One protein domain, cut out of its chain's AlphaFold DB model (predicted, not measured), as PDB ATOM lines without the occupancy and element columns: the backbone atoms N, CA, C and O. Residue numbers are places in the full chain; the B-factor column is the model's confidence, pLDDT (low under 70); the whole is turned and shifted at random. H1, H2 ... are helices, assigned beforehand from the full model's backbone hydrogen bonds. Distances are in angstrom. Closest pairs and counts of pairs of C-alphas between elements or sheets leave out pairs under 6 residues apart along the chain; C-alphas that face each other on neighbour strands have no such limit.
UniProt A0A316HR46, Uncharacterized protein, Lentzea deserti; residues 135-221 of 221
ATOM      1  N   PRO A 135     154.700 217.180 179.198       82.81
ATOM      2  CA  PRO A 135     154.979 216.410 177.982       82.81
ATOM      3  C   PRO A 135     156.337 215.706 178.045       82.81
ATOM      4  O   PRO A 135     156.414 214.497 177.850       82.81
ATOM      5  N   ARG A 136     157.389 216.429 178.457       87.81
ATOM      6  CA  ARG A 136     158.747 215.875 178.554       87.81
ATOM      7  C   ARG A 136     158.838 214.739 179.570       87.81
ATOM      8  O   ARG A 136     159.563 213.773 179.351       87.81
ATOM      9  N   ARG A 137     158.083 214.837 180.668       91.81
ATOM     10  CA  ARG A 137     157.973 213.774 181.673       91.81
ATOM     11  C   ARG A 137     157.304 212.517 181.120       91.81
ATOM     12  O   ARG A 137     157.773 211.420 181.410       91.81
ATOM     13  N   VAL A 138     156.240 212.663 180.330       89.25
ATOM     14  CA  VAL A 138     155.556 211.529 179.688       89.25
ATOM     15  C   VAL A 138     156.455 210.850 178.659       89.25
ATOM     16  O   VAL A 138     156.556 209.625 178.674       89.25
ATOM     17  N   ASP A 139     157.159 211.620 177.829       87.38
ATOM     18  CA  ASP A 139     158.108 211.067 176.856       87.38
ATOM     19  C   ASP A 139     159.211 210.268 177.559       87.38
ATOM     20  O   ASP A 139     159.467 209.113 177.218       87.38
ATOM     21  N   PHE A 140     159.802 210.847 178.613       92.81
ATOM     22  CA  PHE A 140     160.799 210.164 179.435       92.81
ATOM     23  C   PHE A 140     160.235 208.877 180.051       92.81
ATOM     24  O   PHE A 140     160.855 207.818 179.965       92.81
ATOM     25  N   PHE A 141     159.033 208.937 180.629       93.75
ATOM     26  CA  PHE A 141     158.357 207.781 181.210       93.75
ATOM     27  C   PHE A 141     158.152 206.646 180.194       93.75
ATOM     28  O   PHE A 141     158.444 205.486 180.503       93.75
ATOM     29  N   HIS A 142     157.697 206.955 178.976       89.06
ATOM     30  CA  HIS A 142     157.553 205.957 177.909       89.06
ATOM     31  C   HIS A 142     158.902 205.405 177.453       89.06
ATOM     32  O   HIS A 142     159.012 204.194 177.256       89.06
ATOM     33  N   GLY A 143     159.938 206.244 177.379       91.88
ATOM     34  CA  GLY A 143     161.317 205.812 177.155       91.88
ATOM     35  C   GLY A 143     161.756 204.762 178.180       91.88
ATOM     36  O   GLY A 143     162.154 203.661 177.808       91.88
ATOM     37  N   VAL A 144     161.574 205.029 179.477       94.88
ATOM     38  CA  VAL A 144     161.916 204.067 180.540       94.88
ATOM     39  C   VAL A 144     161.076 202.784 180.442       94.88
ATOM     40  O   VAL A 144     161.594 201.686 180.659       94.88
ATOM     41  N   ARG A 145     159.787 202.872 180.083       92.81
ATOM     42  CA  ARG A 145     158.944 201.679 179.876       92.81
ATOM     43  C   ARG A 145     159.438 200.806 178.726       92.81
ATOM     44  O   ARG A 145     159.451 199.583 178.877       92.81
ATOM     45  N   LEU A 146     159.829 201.414 177.607       89.75
ATOM     46  CA  LEU A 146     160.397 200.699 176.463       89.75
ATOM     47  C   LEU A 146     161.727 200.049 176.848       89.75
ATOM     48  O   LEU A 146     161.888 198.852 176.628       89.75
ATOM     49  N   LEU A 147     162.603 200.798 177.524       90.88
ATOM     50  CA  LEU A 147     163.883 200.306 178.035       90.88
ATOM     51  C   LEU A 147     163.710 199.090 178.963       90.88
ATOM     52  O   LEU A 147     164.441 198.105 178.879       90.88
ATOM     53  N   ARG A 148     162.699 199.123 179.841       90.62
ATOM     54  CA  ARG A 148     162.354 197.993 180.716       90.62
ATOM     55  C   ARG A 148     161.912 196.761 179.918       90.62
ATOM     56  O   ARG A 148     162.267 195.636 180.282       90.62
ATOM     57  N   ALA A 149     161.102 196.956 178.874       85.81
ATOM     58  CA  ALA A 149     160.584 195.869 178.045       85.81
ATOM     59  C   ALA A 149     161.693 195.201 177.212       85.81
ATOM     60  O   ALA A 149     161.707 193.977 177.063       85.81
ATOM     61  N   GLY A 150     162.671 195.975 176.744       82.25
ATOM     62  CA  GLY A 150     163.807 195.477 175.980       82.25
ATOM     63  C   GLY A 150     164.745 196.593 175.533       82.25
ATOM     64  O   GLY A 150     164.562 197.758 175.868       82.25
ATOM     65  N   GLU A 151     165.776 196.227 174.777       72.38
ATOM     66  CA  GLU A 151     166.680 197.211 174.182       72.38
ATOM     67  C   GLU A 151     165.969 197.958 173.052       72.38
ATOM     68  O   GLU A 151     165.362 197.363 172.161       72.38
ATOM     69  N   SER A 152     166.040 199.284 173.113       80.19
ATOM     70  CA  SER A 152     165.542 200.193 172.091       80.19
ATOM     71  C   SER A 152     166.479 201.392 172.059       80.19
ATOM     72  O   SER A 152     166.578 202.124 173.041       80.19
ATOM     73  N   GLU A 153     167.169 201.591 170.937       80.88
ATOM     74  CA  GLU A 153     168.087 202.722 170.741       80.88
ATOM     75  C   GLU A 153     167.374 204.063 170.968       80.88
ATOM     76  O   GLU A 153     167.894 204.953 171.636       80.88
ATOM     77  N   TYR A 154     166.120 204.165 170.514       83.06
ATOM     78  CA  TYR A 154     165.249 205.297 170.820       83.06
ATOM     79  C   TYR A 154     165.054 205.481 172.331       83.06
ATOM     80  O   TYR A 154     165.244 206.583 172.839       83.06
ATOM     81  N   ALA A 155     164.710 204.413 173.059       88.62
ATOM     82  CA  ALA A 155     164.490 204.482 174.501       88.62
ATOM     83  C   ALA A 155     165.753 204.903 175.261       88.62
ATOM     84  O   ALA A 155     165.672 205.751 176.146       88.62
ATOM     85  N   ILE A 156     166.914 204.355 174.888       89.25
ATOM     86  CA  ILE A 156     168.209 204.741 175.459       89.25
ATOM     87  C   ILE A 156     168.457 206.228 175.199       89.25
ATOM     88  O   ILE A 156     168.700 206.974 176.142       89.25
ATOM     89  N   ARG A 157     168.299 206.695 173.955       88.44
ATOM     90  CA  ARG A 157     168.498 208.105 173.595       88.44
ATOM     91  C   ARG A 157     167.564 209.049 174.353       88.44
ATOM     92  O   ARG A 157     168.006 210.109 174.790       88.44
ATOM     93  N   GLU A 158     166.289 208.698 174.517       89.62
ATOM     94  CA  GLU A 158     165.351 209.522 175.289       89.62
ATOM     95  C   GLU A 158     165.707 209.545 176.781       89.62
ATOM     96  O   GLU A 158     165.745 210.619 177.387       89.62
ATOM     97  N   VAL A 159     166.034 208.389 177.373       93.19
ATOM     98  CA  VAL A 159     166.410 208.286 178.794       93.19
ATOM     99  C   VAL A 159     167.732 209.000 179.076       93.19
ATOM    100  O   VAL A 159     167.837 209.694 180.089       93.19
ATOM    101  N   MET A 160     168.707 208.913 178.175       92.62
ATOM    102  CA  MET A 160     170.023 209.556 178.289       92.62
ATOM    103  C   MET A 160     170.043 210.998 177.773       92.62
ATOM    104  O   MET A 160     171.064 211.674 177.856       92.62
ATOM    105  N   SER A 161     168.921 211.511 177.260       92.56
ATOM    106  CA  SER A 161     168.896 212.834 176.642       92.56
ATOM    107  C   SER A 161     169.304 213.935 177.638       92.56
ATOM    108  O   SER A 161     168.658 214.083 178.688       92.56
ATOM    109  N   PRO A 162     170.296 214.783 177.300       90.56
ATOM    110  CA  PRO A 162     170.701 215.903 178.153       90.56
ATOM    111  C   PRO A 162     169.613 216.981 178.251       90.56
ATOM    112  O   PRO A 162     169.612 217.779 179.181       90.56
ATOM    113  N   ALA A 163     168.642 216.980 177.331       88.62
ATOM    114  CA  ALA A 163     167.493 217.882 177.369       88.62
ATOM    115  C   ALA A 163     166.469 217.523 178.466       88.62
ATOM    116  O   ALA A 163     165.489 218.239 178.653       88.62
ATOM    117  N   VAL A 164     166.642 216.402 179.174       92.50
ATOM    118  CA  VAL A 164     165.822 216.058 180.345       92.50
ATOM    119  C   VAL A 164     166.507 216.603 181.600       92.50
ATOM    120  O   VAL A 164     167.501 216.042 182.069       92.50
ATOM    121  N   SER A 165     165.963 217.697 182.136       92.94
ATOM    122  CA  SER A 165     166.467 218.337 183.357       92.94
ATOM    123  C   SER A 165     166.233 217.467 184.596       92.94
ATOM    124  O   SER A 165     165.128 216.970 184.814       92.94
ATOM    125  N   LEU A 166     167.266 217.340 185.435       94.88
ATOM    126  CA  LEU A 166     167.200 216.715 186.764       94.88
ATOM    127  C   LEU A 166     166.862 217.724 187.878       94.88
ATOM    128  O   LEU A 166     166.865 217.375 189.058       94.88
ATOM    129  N   GLU A 167     166.565 218.978 187.525       95.31
ATOM    130  CA  GLU A 167     166.043 219.958 188.474       95.31
ATOM    131  C   GLU A 167     164.659 219.520 188.978       95.31
ATOM    132  O   GLU A 167     163.735 219.242 188.202       95.31
ATOM    133  N   ILE A 168     164.514 219.485 190.303       96.19
ATOM    134  CA  ILE A 168     163.263 219.125 190.971       96.19
ATOM    135  C   ILE A 168     162.153 220.110 190.562       96.19
ATOM    136  O   ILE A 168     162.336 221.325 190.508       96.19
ATOM    137  N   GLY A 169     160.983 219.570 190.245       89.69
ATOM    138  CA  GLY A 169     159.809 220.289 189.763       89.69
ATOM    139  C   GLY A 169     159.819 220.618 188.265       89.69
ATOM    140  O   GLY A 169     158.824 221.157 187.778       89.69
ATOM    141  N   VAL A 170     160.892 220.331 187.510       91.62
ATOM    142  CA  VAL A 170     160.894 220.513 186.041       91.62
ATOM    143  C   VAL A 170     160.300 219.292 185.344       91.62
ATOM    144  O   VAL A 170     159.195 219.382 184.815       91.62
ATOM    145  N   VAL A 171     161.011 218.159 185.376       94.06
ATOM    146  CA  VAL A 171     160.551 216.862 184.837       94.06
ATOM    147  C   VAL A 171     160.243 215.870 185.961       94.06
ATOM    148  O   VAL A 171     159.341 215.046 185.823       94.06
ATOM    149  N   PHE A 172     160.951 215.964 187.087       96.56
ATOM    150  CA  PHE A 172     160.842 215.058 188.233       96.56
ATOM    151  C   PHE A 172     160.306 215.794 189.456       96.56
ATOM    152  O   PHE A 172     160.678 216.937 189.689       96.56
ATOM    153  N   ARG A 173     159.419 215.166 190.227       95.06
ATOM    154  CA  ARG A 173     158.667 215.808 191.319       95.06
ATOM    155  C   ARG A 173     159.499 216.034 192.571       95.06
ATOM    156  O   ARG A 173     159.295 217.016 193.275       95.06
ATOM    157  N   ASP A 174     160.427 215.129 192.851       96.44
ATOM    158  CA  ASP A 174     161.174 215.111 194.102       96.44
ATOM    159  C   ASP A 174     162.525 214.411 193.955       96.44
ATOM    160  O   ASP A 174     162.879 213.866 192.907       96.44
ATOM    161  N   ARG A 175     163.292 214.446 195.049       97.75
ATOM    162  CA  ARG A 175     164.627 213.858 195.138       97.75
ATOM    163  C   ARG A 175     164.628 212.359 194.831       97.75
ATOM    164  O   ARG A 175     165.540 211.898 194.164       97.75
ATOM    165  N   GLN A 176     163.609 211.615 195.259       97.69
ATOM    166  CA  GLN A 176     163.577 210.164 195.074       97.69
ATOM    167  C   GLN A 176     163.449 209.779 193.595       97.69
ATOM    168  O   GLN A 176     164.079 208.819 193.156       97.69
ATOM    169  N   GLU A 177     162.643 210.518 192.830       97.12
ATOM    170  CA  GLU A 177     162.570 210.335 191.378       97.12
ATOM    171  C   GLU A 177     163.902 210.676 190.701       97.12
ATOM    172  O   GLU A 177     164.373 209.899 189.872       97.12
ATOM    173  N   VAL A 178     164.522 211.799 191.082       97.94
ATOM    174  CA  VAL A 178     165.814 212.233 190.526       97.94
ATOM    175  C   VAL A 178     166.909 211.205 190.800       97.94
ATOM    176  O   VAL A 178     167.615 210.822 189.870       97.94
ATOM    177  N   ASP A 179     167.023 210.714 192.033       98.06
ATOM    178  CA  ASP A 179     168.061 209.758 192.423       98.06
ATOM    179  C   ASP A 179     167.898 208.422 191.680       98.06
ATOM    180  O   ASP A 179     168.874 207.861 191.189       98.06
ATOM    181  N   ALA A 180     166.662 207.934 191.519       97.62
ATOM    182  CA  ALA A 180     166.397 206.710 190.760       97.62
ATOM    183  C   ALA A 180     166.705 206.864 189.260       97.62
ATOM    184  O   ALA A 180     167.134 205.910 188.611       97.62
ATOM    185  N   VAL A 181     166.482 208.054 188.694       97.56
ATOM    186  CA  VAL A 181     166.833 208.349 187.299       97.56
ATOM    187  C   VAL A 181     168.342 208.498 187.121       97.56
ATOM    188  O   VAL A 181     168.873 208.011 186.127       97.56
ATOM    189  N   ALA A 182     169.033 209.132 188.068       97.38
ATOM    190  CA  ALA A 182     170.489 209.232 188.056       97.38
ATOM    191  C   ALA A 182     171.137 207.840 188.119       97.38
ATOM    192  O   ALA A 182     171.982 207.535 187.284       97.38
ATOM    193  N   GLU A 183     170.653 206.971 189.014       97.25
ATOM    194  CA  GLU A 183     171.056 205.560 189.114       97.25
ATOM    195  C   GLU A 183     170.864 204.818 187.777       97.25
ATOM    196  O   GLU A 183     171.755 204.107 187.313       97.25
ATOM    197  N   LEU A 184     169.716 205.011 187.112       96.69
ATOM    198  CA  LEU A 184     169.457 204.400 185.805       96.69
ATOM    199  C   LEU A 184     170.435 204.894 184.730       96.69
ATOM    200  O   LEU A 184     170.923 204.087 183.941       96.69
ATOM    201  N   ARG A 185     170.705 206.202 184.686       96.25
ATOM    202  CA  ARG A 185     171.624 206.809 183.712       96.25
ATOM    203  C   ARG A 185     173.060 206.338 183.918       96.25
ATOM    204  O   ARG A 185     173.695 205.952 182.948       96.25
ATOM    205  N   GLU A 186     173.523 206.260 185.161       95.31
ATOM    206  CA  GLU A 186     174.869 205.774 185.495       95.31
ATOM    207  C   GLU A 186     175.090 204.315 185.052       95.31
ATOM    208  O   GLU A 186     176.143 203.967 184.510       95.31
ATOM    209  N   LEU A 187     174.078 203.454 185.217       93.38
ATOM    210  CA  LEU A 187     174.132 202.076 184.718       93.38
ATOM    211  C   LEU A 187     174.236 202.018 183.189       93.38
ATOM    212  O   LEU A 187     174.980 201.196 182.656       93.38
ATOM    213  N   LEU A 188     173.487 202.872 182.491       91.81
ATOM    214  CA  LEU A 188     173.514 202.962 181.031       91.81
ATOM    215  C   LEU A 188     174.868 203.497 180.534       91.81
ATOM    216  O   LEU A 188     175.470 202.865 179.668       91.81
ATOM    217  N   ASP A 189     175.396 204.558 181.148       91.44
ATOM    218  CA  ASP A 189     176.734 205.102 180.861       91.44
ATOM    219  C   ASP A 189     177.834 204.047 181.067       91.44
ATOM    220  O   ASP A 189     178.756 203.926 180.262       91.44
ATOM    221  N   THR A 190     177.725 203.230 182.121       90.75
ATOM    222  CA  THR A 190     178.678 202.142 182.401       90.75
ATOM    223  C   THR A 190     178.689 201.095 181.282       90.75
ATOM    224  O   THR A 190     179.750 200.600 180.894       90.75
ATOM    225  N   ILE A 191     177.515 200.746 180.746       88.12
ATOM    226  CA  ILE A 191     177.391 199.806 179.623       88.12
ATOM    227  C   ILE A 191     177.978 200.417 178.344       88.12
ATOM    228  O   ILE A 191     178.702 199.722 177.623       88.12
ATOM    229  N   GLU A 192     177.700 201.698 178.084       85.62
ATOM    230  CA  GLU A 192     178.197 202.431 176.915       85.62
ATOM    231  C   GLU A 192     179.725 202.550 176.924       85.62
ATOM    232  O   GLU A 192     180.385 202.170 175.954       85.62
ATOM    233  N   ALA A 193     180.304 202.977 178.049       85.38
ATOM    234  CA  ALA A 193     181.750 203.085 178.234       85.38
ATOM    235  C   ALA A 193     182.466 201.727 178.108       85.38
ATOM    236  O   ALA A 193     183.630 201.669 177.708       85.38
ATOM    237  N   GLY A 194     181.769 200.627 178.407       79.50
ATOM    238  CA  GLY A 194     182.252 199.260 178.208       79.50
ATOM    239  C   GLY A 194     182.275 198.788 176.747       79.50
ATOM    240  O   GLY A 194     182.714 197.668 176.491       79.50
ATOM    241  N   GLY A 195     181.802 199.597 175.789       73.19
ATOM    242  CA  GLY A 195     181.831 199.284 174.356       73.19
ATOM    243  C   GLY A 195     180.883 198.154 173.943       73.19
ATOM    244  O   GLY A 195     181.153 197.435 172.978       73.19
ATOM    245  N   ALA A 196     179.790 197.943 174.683       68.62
ATOM    246  CA  ALA A 196     178.865 196.850 174.412       68.62
ATOM    247  C   ALA A 196     178.141 197.043 173.063       68.62
ATOM    248  O   ALA A 196     177.309 197.931 172.910       68.62
ATOM    249  N   ALA A 197     178.403 196.154 172.099       65.75
ATOM    250  CA  ALA A 197     177.730 196.155 170.794       65.75
ATOM    251  C   ALA A 197     176.236 195.767 170.864       65.75
ATOM    252  O   ALA A 197     175.494 195.982 169.911       65.75
ATOM    253  N   ASN A 198     175.799 195.155 171.969       71.12
ATOM    254  CA  ASN A 198     174.404 194.815 172.238       71.12
ATOM    255  C   ASN A 198     174.131 194.986 173.734       71.12
ATOM    256  O   ASN A 198     174.688 194.252 174.560       71.12
ATOM    257  N   TRP A 199     173.289 195.954 174.081       74.62
ATOM    258  CA  TRP A 199     173.070 196.340 175.471       74.62
ATOM    259  C   TRP A 199     172.214 195.305 176.202       74.62
ATOM    260  O   TRP A 199     172.488 195.000 177.363       74.62
ATOM    261  N   ALA A 200     171.245 194.674 175.520       70.75
ATOM    262  CA  ALA A 200     170.382 193.653 176.120       70.75
ATOM    263  C   ALA A 200     171.131 192.394 176.583       70.75
ATOM    264  O   ALA A 200     170.670 191.704 177.497       70.75
ATOM    265  N   ARG A 201     172.255 192.067 175.938       77.31
ATOM    266  CA  ARG A 201     173.117 190.927 176.289       77.31
ATOM    267  C   ARG A 201     174.178 191.272 177.332       77.31
ATOM    268  O   ARG A 201     174.914 190.380 177.750       77.31
ATOM    269  N   ASN A 202     174.265 192.532 177.758       85.38
ATOM    270  CA  ASN A 202     175.192 192.935 178.802       85.38
ATOM    271  C   ASN A 202     174.787 192.299 180.155       85.38
ATOM    272  O   ASN A 202     173.600 192.309 180.497       85.38
ATOM    273  N   PRO A 203     175.736 191.780 180.959       88.06
ATOM    274  CA  PRO A 203     175.451 191.217 182.285       88.06
ATOM    275  C   PRO A 203     174.720 192.163 183.248       88.06
ATOM    276  O   PRO A 203     174.038 191.697 184.158       88.06
ATOM    277  N   LEU A 204     174.834 193.480 183.048       89.00
ATOM    278  CA  LEU A 204     174.155 194.505 183.844       89.00
ATOM    279  C   LEU A 204     172.706 194.749 183.405       89.00
ATOM    280  O   LEU A 204     171.944 195.391 184.123       89.00
ATOM    281  N   TRP A 205     172.275 194.219 182.259       89.88
ATOM    282  CA  TRP A 205     170.940 194.483 181.728       89.88
ATOM    283  C   TRP A 205     169.784 194.041 182.649       89.88
ATOM    284  O   TRP A 205     168.801 194.776 182.764       89.88
ATOM    285  N   PRO A 206     169.852 192.901 183.370       92.19
ATOM    286  CA  PRO A 206     168.859 192.578 184.396       92.19
ATOM    287  C   PRO A 206     168.744 193.654 185.488       92.19
ATOM    288  O   PRO A 206     167.636 193.938 185.945       92.19
ATOM    289  N   VAL A 207     169.860 194.295 185.856       94.00
ATOM    290  CA  VAL A 207     169.888 195.408 186.819       94.00
ATOM    291  C   VAL A 207     169.229 196.646 186.213       94.00
ATOM    292  O   VAL A 207     168.343 197.222 186.839       94.00
ATOM    293  N   VAL A 208     169.552 196.986 184.958       93.69
ATOM    294  CA  VAL A 208     168.889 198.074 184.213       93.69
ATOM    295  C   VAL A 208     167.371 197.885 184.200       93.69
ATOM    296  O   VAL A 208     166.635 198.813 184.530       93.69
ATOM    297  N   ARG A 209     166.873 196.677 183.894       94.06
ATOM    298  CA  ARG A 209     165.424 196.397 183.907       94.06
ATOM    299  C   ARG A 209     164.803 196.591 185.290       94.06
ATOM    300  O   ARG A 209     163.678 197.088 185.379       94.06
ATOM    301  N   ALA A 210     165.502 196.190 186.353       95.81
ATOM    302  CA  ALA A 210     165.026 196.351 187.723       95.81
ATOM    303  C   ALA A 210     164.935 197.835 188.115       95.81
ATOM    304  O   ALA A 210     163.882 198.282 188.581       95.81
ATOM    305  N   VAL A 211     165.985 198.618 187.846       97.00
ATOM    306  CA  VAL A 211     166.012 200.065 188.121       97.00
ATOM    307  C   VAL A 211     164.990 200.808 187.257       97.00
ATOM    308  O   VAL A 211     164.229 201.621 187.776       97.00
ATOM    309  N   ALA A 212     164.852 200.464 185.974       96.69
ATOM    310  CA  ALA A 212     163.800 201.008 185.114       96.69
ATOM    311  C   ALA A 212     162.391 200.702 185.664       96.69
ATOM    312  O   ALA A 212     161.505 201.554 185.623       96.69
ATOM    313  N   GLY A 213     162.173 199.513 186.239       96.44
ATOM    314  CA  GLY A 213     160.929 199.165 186.936       96.44
ATOM    315  C   GLY A 213     160.648 200.038 188.164       96.44
ATOM    316  O   GLY A 213     159.513 200.494 188.348       96.44
ATOM    317  N   LYS A 214     161.677 200.321 188.971       97.25
ATOM    318  CA  LYS A 214     161.606 201.263 190.100       97.25
ATOM    319  C   LYS A 214     161.257 202.670 189.613       97.25
ATOM    320  O   LYS A 214     160.318 203.263 190.135       97.25
ATOM    321  N   VAL A 215     161.938 203.168 188.578       97.38
ATOM    322  CA  VAL A 215     161.663 204.488 187.985       97.38
ATOM    323  C   VAL A 215     160.225 204.569 187.472       97.38
ATOM    324  O   VAL A 215     159.512 205.488 187.854       97.38
ATOM    325  N   VAL A 216     159.746 203.588 186.698       95.81
ATOM    326  CA  VAL A 216     158.344 203.551 186.230       95.81
ATOM    327  C   VAL A 216     157.370 203.654 187.401       95.81
ATOM    328  O   VAL A 216     156.455 204.469 187.350       95.81
ATOM    329  N   SER A 217     157.594 202.884 188.468       95.19
ATOM    330  CA  SER A 217     156.719 202.879 189.646       95.19
ATOM    331  C   SER A 217     156.711 204.227 190.375       95.19
ATOM    332  O   SER A 217     155.661 204.681 190.822       95.19
ATOM    333  N   LEU A 218     157.869 204.888 190.474       95.81
ATOM    334  CA  LEU A 218     157.989 206.217 191.076       95.81
ATOM    335  C   LEU A 218     157.323 207.294 190.219       95.81
ATOM    336  O   LEU A 218     156.658 208.173 190.754       95.81
ATOM    337  N   LEU A 219     157.474 207.231 188.896       93.75
ATOM    338  CA  LEU A 219     156.931 208.252 188.002       93.75
ATOM    339  C   LEU A 219     155.406 208.181 187.865       93.75
ATOM    340  O   LEU A 219     154.791 209.210 187.579       93.75
ATOM    341  N   SER A 220     154.810 207.005 188.090       91.50
ATOM    342  CA  SER A 220     153.365 206.765 187.986       91.50
ATOM    343  C   SER A 220     152.602 206.750 189.316       91.50
ATOM    344  O   SER A 220     151.425 206.395 189.302       91.50
ATOM    345  N   ARG A 221     153.250 207.044 190.451       88.88
ATOM    346  CA  ARG A 221     152.559 207.181 191.750       88.88
ATOM    347  C   ARG A 221     151.755 208.472 191.845       88.88
ATOM    348  O   ARG A 221     152.189 209.463 191.205       88.88
TER     349      ARG A 221
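AT A GLANCE: This is residues 135 to 221 of the 221 residues of an uncharacterized protein of Lentzea deserti (UniProt A0A316HR46). Two long helices, H3 and H4, fold back on each other as a helical hairpin, and H1 packs on H4 as well, so placed that the centres of H1, H3 and H4 make a triangle, with H1 apart from H3. The short helix H2 crosses H1 and comes near H3 without a firm contact, while the loop of residues 160 to 174 swings out, around residues 162 to 164, on the side away from H4. The printed part has 87 residues with four named helices, in the order H1, H2, H3, H4, and no named strand; its class is all helix, with 56 residues in the named helices. The whole is compact, with a radius of gyration of the C-alphas of 12.0 A, yet elongated in outline, spanning 35 by 22 by 19 A.

HOW THE PARTS SIT: Begin with H3, residues 175 to 193, the longest helix. It touches H4, residues 205 to 219, at a shallow tilt of 24 degrees, opposite ways; look at Ala 180 and Val 215, whose C-alphas are the closest at 5.9 A. From H4 go to H1, residues 135 to 149: the two touch, the closest C-alphas being those of Arg 148 and Arg 209, 4.7 A apart. Their lines stand at a shallow tilt of 34 degrees, only just short of steep, and they run opposite ways. H1 and H3 are apart. H2, residues 153 to 159, touches H1 at a steep tilt of 50 degrees, with the C-alphas of Gly 143 and Ala 155 closest at 4.3 A. H2 and H3 are close but not clearly touching: their closest C-alphas, those of Val 159 and Arg 185, are 7.3 A apart. H2 and H4 are apart. The helix packing is mostly aligned, but only just: 2 of 3 touching pairs are at a shallow tilt. In H1, H2, H3 and H4, every O i to N i+4 pair is within hydrogen-bond range.

IN THESE COORDINATES: Find C-alpha 175 at (164.627, 213.858, 195.138); from there H3 runs 26.4 A to C-alpha 193 at (181.750, 203.085, 178.234). H4 covers 20.6 A from residue 205 to C-alpha 219 at (156.931, 208.252, 188.002). H1 begins at C-alpha 135 at (154.979, 216.410, 177.982) and is 21.3 A long to residue 149. H2, residues 153 to 159, is 9.9 A long.

THE WHOLE: Look to Gly 169 and Ala 197 for the two C-alphas farthest apart, 35.5 A. They lie in the two long links, H2 to H3 with 15 residues and H3 to H4 with 11; the link from H1 to H2 is tight, with 3 residues. The printed part has no cut, and it ends at residue 221, the chain's last. Its mean pLDDT is 90.1; residues 196 to 197 are under 70.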